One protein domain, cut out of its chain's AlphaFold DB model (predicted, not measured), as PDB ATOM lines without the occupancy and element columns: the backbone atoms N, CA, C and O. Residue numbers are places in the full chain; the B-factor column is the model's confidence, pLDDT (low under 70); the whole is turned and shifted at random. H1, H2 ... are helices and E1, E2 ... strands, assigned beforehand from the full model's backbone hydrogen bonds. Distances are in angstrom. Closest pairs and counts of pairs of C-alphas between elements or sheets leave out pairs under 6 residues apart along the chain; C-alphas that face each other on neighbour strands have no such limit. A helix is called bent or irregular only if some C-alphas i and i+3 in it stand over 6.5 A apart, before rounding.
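AT A GLANCE: This is residues 108 to 152 of the 152 residues of the protein "Retropepsin-like super family" of Candidatus Termititenax persephonae (UniProt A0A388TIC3). A two-stranded hairpin, E1 and E2, and one long helix, H1, make the two arms of an open V, with the link of residues 124 to 132 at its corner. Residues 132 to 152, with H1 among them, stick out as a free arm, and so do residues 113 to 118 at the hairpin's turn. The printed part has 45 residues with two named strands and one named helix, in the order E1, E2, H1; the sheet, E1 - E2, is antiparallel and the class is mixed, helices and strands. The whole is extended, with a radius of gyration of the C-alphas of 15.0 A, and flat, spanning 47 by 26 by 10 A.

HOW THE PARTS SIT: E1, residues 108 to 114, and E2, residues 117 to 123, are antiparallel neighbours at 162 degrees and form a hairpin with a tight link of two residues. C-alphas 109 and 122 face each other at 4.6 A. N 110 and O 121 are within hydrogen-bond range at 2.8 A, as are N 119 and O 112 at 2.8 A. A short link of nine residues joins E2 to H1, residues 133 to 149. E1 and H1 are apart. In H1 every O i to N i+4 pair is within hydrogen-bond range.

IN THESE COORDINATES: E1 begins at C-alpha 108 (241.548, 200.649, 132.292) and is 18.4 A long from first to last C-alpha. E2 measures 19.1 A and ends at C-alpha 123 (242.155, 204.487, 129.158). H1 measures 24.4 A, from Leu 133 to C-alpha 149 (272.608, 187.604, 147.698), and is not bent.

THE WHOLE: The two C-alphas farthest apart, those of Pro 125 and Val 152, are 48.2 A apart. The printed part has no cut, and Val 152 is the chain's last residue. No link is long. The mean pLDDT of the printed part is 88.7; residues 151 to 152 are under 70.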
ATOM      1  N   ASP A 108     240.479 200.896 131.326       92.38
ATOM      2  CA  ASP A 108     241.548 200.649 132.292       92.38
ATOM      3  C   ASP A 108     241.766 201.869 133.184       92.38
ATOM      4  O   ASP A 108     242.174 202.940 132.722       92.38
ATOM      5  N   PHE A 109     241.527 201.699 134.481       93.06
ATOM      6  CA  PHE A 109     241.780 202.713 135.497       93.06
ATOM      7  C   PHE A 109     243.112 202.456 136.199       93.06
ATOM      8  O   PHE A 109     243.303 201.432 136.852       93.06
ATOM      9  N   PHE A 110     244.032 203.411 136.087       92.06
ATOM     10  CA  PHE A 110     245.373 203.323 136.649       92.06
ATOM     11  C   PHE A 110     245.618 204.416 137.679       92.06
ATOM     12  O   PHE A 110     245.424 205.603 137.414       92.06
ATOM     13  N   ILE A 111     246.160 204.005 138.823       92.44
ATOM     14  CA  ILE A 111     246.801 204.890 139.791       92.44
ATOM     15  C   ILE A 111     248.270 204.485 139.849       92.44
ATOM     16  O   ILE A 111     248.600 203.377 140.269       92.44
ATOM     17  N   ALA A 112     249.153 205.375 139.415       91.12
ATOM     18  CA  ALA A 112     250.590 205.147 139.410       91.12
ATOM     19  C   ALA A 112     251.295 206.187 140.281       91.12
ATOM     20  O   ALA A 112     250.917 207.358 140.306       91.12
ATOM     21  N   ASN A 113     252.351 205.764 140.974       92.25
ATOM     22  CA  ASN A 113     253.205 206.651 141.757       92.25
ATOM     23  C   ASN A 113     254.623 206.617 141.186       92.25
ATOM     24  O   ASN A 113     255.247 205.560 141.133       92.25
ATOM     25  N   GLY A 114     255.135 207.772 140.767       84.88
ATOM     26  CA  GLY A 114     256.478 207.908 140.208       84.88
ATOM     27  C   GLY A 114     257.079 209.260 140.563       84.88
ATOM     28  O   GLY A 114     256.407 210.285 140.466       84.88
ATOM     29  N   ASN A 115     258.340 209.277 141.004       87.44
ATOM     30  CA  ASN A 115     259.053 210.497 141.411       87.44
ATOM     31  C   ASN A 115     258.290 211.343 142.452       87.44
ATOM     32  O   ASN A 115     258.249 212.570 142.359       87.44
ATOM     33  N   GLY A 116     257.634 210.684 143.414       91.31
ATOM     34  CA  GLY A 116     256.843 211.346 144.458       91.31
ATOM     35  C   GLY A 116     255.544 211.997 143.968       91.31
ATOM     36  O   GLY A 116     254.932 212.756 144.714       91.31
ATOM     37  N   LYS A 117     255.117 211.727 142.728       92.50
ATOM     38  CA  LYS A 117     253.854 212.214 142.165       92.50
ATOM     39  C   LYS A 117     252.895 211.056 141.931       92.50
ATOM     40  O   LYS A 117     253.282 210.036 141.362       92.50
ATOM     41  N   THR A 118     251.643 211.255 142.324       92.62
ATOM     42  CA  THR A 118     250.535 210.367 141.973       92.62
ATOM     43  C   THR A 118     249.935 210.815 140.649       92.62
ATOM     44  O   THR A 118     249.605 211.988 140.469       92.62
ATOM     45  N   VAL A 119     249.794 209.876 139.722       90.56
ATOM     46  CA  VAL A 119     249.121 210.057 138.439       90.56
ATOM     47  C   VAL A 119     247.910 209.141 138.418       90.56
ATOM     48  O   VAL A 119     248.031 207.947 138.689       90.56
ATOM     49  N   VAL A 120     246.755 209.710 138.090       89.56
ATOM     50  CA  VAL A 120     245.528 208.962 137.817       89.56
ATOM     51  C   VAL A 120     245.259 209.049 136.323       89.56
ATOM     52  O   VAL A 120     245.224 210.148 135.770       89.56
ATOM     53  N   SER A 121     245.068 207.898 135.689       89.38
ATOM     54  CA  SER A 121     244.812 207.778 134.257       89.38
ATOM     55  C   SER A 121     243.640 206.840 134.014       89.38
ATOM     56  O   SER A 121     243.490 205.834 134.703       89.38
ATOM     57  N   PHE A 122     242.839 207.151 133.001       90.44
ATOM     58  CA  PHE A 122     241.784 206.274 132.515       90.44
ATOM     59  C   PHE A 122     241.948 206.090 131.011       90.44
ATOM     60  O   PHE A 122     242.039 207.077 130.277       90.44
ATOM     61  N   CYS A 123     242.032 204.840 130.565       89.38
ATOM     62  CA  CYS A 123     242.155 204.487 129.158       89.38
ATOM     63  C   CYS A 123     240.829 203.915 128.660       89.38
ATOM     64  O   CYS A 123     240.306 202.960 129.233       89.38
ATOM     65  N   TYR A 124     240.298 204.516 127.600       88.00
ATOM     66  CA  TYR A 124     239.114 204.040 126.906       88.00
ATOM     67  C   TYR A 124     239.308 204.213 125.390       88.00
ATOM     68  O   TYR A 124     239.760 205.280 124.973       88.00
ATOM     69  N   PRO A 125     238.979 203.201 124.566       87.62
ATOM     70  CA  PRO A 125     238.737 201.809 124.962       87.62
ATOM     71  C   PRO A 125     239.918 201.217 125.748       87.62
ATOM     72  O   PRO A 125     241.017 201.773 125.715       87.62
ATOM     73  N   SER A 126     239.696 200.117 126.470       89.50
ATOM     74  CA  SER A 126     240.779 199.449 127.200       89.50
ATOM     75  C   SER A 126     241.912 199.001 126.269       89.50
ATOM     76  O   SER A 126     241.742 198.783 125.063       89.50
ATOM     77  N   LEU A 127     243.099 198.861 126.844       90.56
ATOM     78  CA  LEU A 127     244.283 198.329 126.200       90.56
ATOM     79  C   LEU A 127     244.033 196.893 125.736       90.56
ATOM     80  O   LEU A 127     243.383 196.090 126.401       90.56
ATOM     81  N   THR A 128     244.629 196.530 124.601       92.81
ATOM     82  CA  THR A 128     244.502 195.176 124.036       92.81
ATOM     83  C   THR A 128     245.071 194.089 124.951       92.81
ATOM     84  O   THR A 128     244.628 192.945 124.894       92.81
ATOM     85  N   HIS A 129     246.052 194.431 125.789       89.94
ATOM     86  CA  HIS A 129     246.678 193.511 126.731       89.94
ATOM     87  C   HIS A 129     246.543 194.061 128.145       89.94
ATOM     88  O   HIS A 129     246.917 195.207 128.402       89.94
ATOM     89  N   ALA A 130     246.046 193.226 129.056       86.81
ATOM     90  CA  ALA A 130     245.920 193.581 130.460       86.81
ATOM     91  C   ALA A 130     247.298 193.834 131.086       86.81
ATOM     92  O   ALA A 130     248.256 193.091 130.855       86.81
ATOM     93  N   ILE A 131     247.386 194.870 131.917       89.75
ATOM     94  CA  ILE A 131     248.578 195.166 132.711       89.75
ATOM     95  C   ILE A 131     248.393 194.553 134.098       89.75
ATOM     96  O   ILE A 131     247.583 195.030 134.888       89.75
ATOM     97  N   ASN A 132     249.175 193.519 134.413       90.38
ATOM     98  CA  ASN A 132     249.218 192.926 135.745       90.38
ATOM     99  C   ASN A 132     250.446 193.428 136.521       90.38
ATOM    100  O   ASN A 132     251.566 192.952 136.328       90.38
ATOM    101  N   LEU A 133     250.243 194.397 137.415       89.94
ATOM    102  CA  LEU A 133     251.329 194.937 138.239       89.94
ATOM    103  C   LEU A 133     251.805 193.954 139.322       89.94
ATOM    104  O   LEU A 133     252.930 194.098 139.797       89.94
ATOM    105  N   ALA A 134     251.001 192.951 139.698       90.94
ATOM    106  CA  ALA A 134     251.425 191.935 140.661       90.94
ATOM    107  C   ALA A 134     252.559 191.078 140.078       90.94
ATOM    108  O   ALA A 134     253.616 190.968 140.694       90.94
ATOM    109  N   GLU A 135     252.396 190.590 138.846       91.69
ATOM    110  CA  GLU A 135     253.433 189.825 138.133       91.69
ATOM    111  C   GLU A 135     254.720 190.641 137.940       91.69
ATOM    112  O   GLU A 135     255.831 190.147 138.146       91.69
ATOM    113  N   GLN A 136     254.584 191.922 137.585       87.69
ATOM    114  CA  GLN A 136     255.739 192.812 137.436       87.69
ATOM    115  C   GLN A 136     256.468 193.029 138.770       87.69
ATOM    116  O   GLN A 136     257.701 193.039 138.806       87.69
ATOM    117  N   SER A 137     255.716 193.173 139.865       91.00
ATOM    118  CA  SER A 137     256.265 193.313 141.216       91.00
ATOM    119  C   SER A 137     257.028 192.058 141.642       91.00
ATOM    120  O   SER A 137     258.151 192.154 142.135       91.00
ATOM    121  N   GLU A 138     256.476 190.870 141.393       94.31
ATOM    122  CA  GLU A 138     257.134 189.595 141.697       94.31
ATOM    123  C   GLU A 138     258.482 189.454 140.980       94.31
ATOM    124  O   GLU A 138     259.489 189.105 141.606       94.31
ATOM    125  N   LEU A 139     258.533 189.793 139.687       90.88
ATOM    126  CA  LEU A 139     259.772 189.766 138.911       90.88
ATOM    127  C   LEU A 139     260.812 190.758 139.452       90.88
ATOM    128  O   LEU A 139     261.978 190.396 139.628       90.88
ATOM    129  N   ALA A 140     260.397 191.993 139.747       90.81
ATOM    130  CA  ALA A 140     261.284 193.015 140.298       90.81
ATOM    131  C   ALA A 140     261.862 192.589 141.657       90.81
ATOM    132  O   ALA A 140     263.072 192.683 141.878       90.81
ATOM    133  N   ASN A 141     261.019 192.045 142.537       92.81
ATOM    134  CA  ASN A 141     261.430 191.559 143.851       92.81
ATOM    135  C   ASN A 141     262.445 190.416 143.741       92.81
ATOM    136  O   ASN A 141     263.441 190.409 144.465       92.81
ATOM    137  N   LYS A 142     262.250 189.486 142.799       93.88
ATOM    138  CA  LYS A 142     263.201 188.392 142.558       93.88
ATOM    139  C   LYS A 142     264.584 188.912 142.152       93.88
ATOM    140  O   LYS A 142     265.584 188.479 142.719       93.88
ATOM    141  N   ILE A 143     264.644 189.875 141.231       92.00
ATOM    142  CA  ILE A 143     265.906 190.487 140.778       92.00
ATOM    143  C   ILE A 143     266.618 191.202 141.935       92.00
ATOM    144  O   ILE A 143     267.833 191.077 142.091       92.00
ATOM    145  N   ILE A 144     265.872 191.938 142.767       92.50
ATOM    146  CA  ILE A 144     266.426 192.621 143.945       92.50
ATOM    147  C   ILE A 144     267.050 191.605 144.912       92.50
ATOM    148  O   ILE A 144     268.190 191.794 145.338       92.50
ATOM    149  N   LEU A 145     266.348 190.510 145.214       91.44
ATOM    150  CA  LEU A 145     266.846 189.454 146.102       91.44
ATOM    151  C   LEU A 145     268.100 188.765 145.545       91.44
ATOM    152  O   LEU A 145     269.062 188.546 146.281       91.44
ATOM    153  N   GLU A 146     268.132 188.467 144.244       92.06
ATOM    154  CA  GLU A 146     269.309 187.885 143.589       92.06
ATOM    155  C   GLU A 146     270.532 188.814 143.654       92.06
ATOM    156  O   GLU A 146     271.651 188.343 143.854       92.06
ATOM    157  N   ASN A 147     270.336 190.128 143.523       89.56
ATOM    158  CA  ASN A 147     271.420 191.107 143.626       89.56
ATOM    159  C   ASN A 147     271.907 191.304 145.068       89.56
ATOM    160  O   ASN A 147     273.102 191.502 145.276       89.56
ATOM    161  N   LEU A 148     271.021 191.225 146.065       87.88
ATOM    162  CA  LEU A 148     271.417 191.262 147.476       87.88
ATOM    163  C   LEU A 148     272.277 190.045 147.842       87.88
ATOM    164  O   LEU A 148     273.327 190.209 148.456       87.88
ATOM    165  N   ASN A 149     271.893 188.848 147.390       81.38
ATOM    166  CA  ASN A 149     272.608 187.604 147.698       81.38
ATOM    167  C   ASN A 149     273.976 187.473 147.008       81.38
ATOM    168  O   ASN A 149     274.801 186.691 147.459       81.38
ATOM    169  N   LYS A 150     274.232 188.211 145.919       75.62
ATOM    170  CA  LYS A 150     275.547 188.244 145.246       75.62
ATOM    171  C   LYS A 150     276.569 189.159 145.933       75.62
ATOM    172  O   LYS A 150     277.742 189.105 145.583       75.62
ATOM    173  N   ASN A 151     276.121 190.013 146.854       60.72
ATOM    174  CA  ASN A 151     276.956 190.971 147.584       60.72
ATOM    175  C   ASN A 151     277.257 190.523 149.032       60.72
ATOM    176  O   ASN A 151     277.729 191.334 149.830       60.72
ATOM    177  N   VAL A 152     276.965 189.260 149.361       55.41
ATOM    178  CA  VAL A 152     277.290 188.572 150.625       55.41
ATOM    179  C   VAL A 152     278.280 187.456 150.320       55.41
ATOM    180  O   VAL A 152     279.233 187.297 151.110       55.41
TER     181      VAL A 152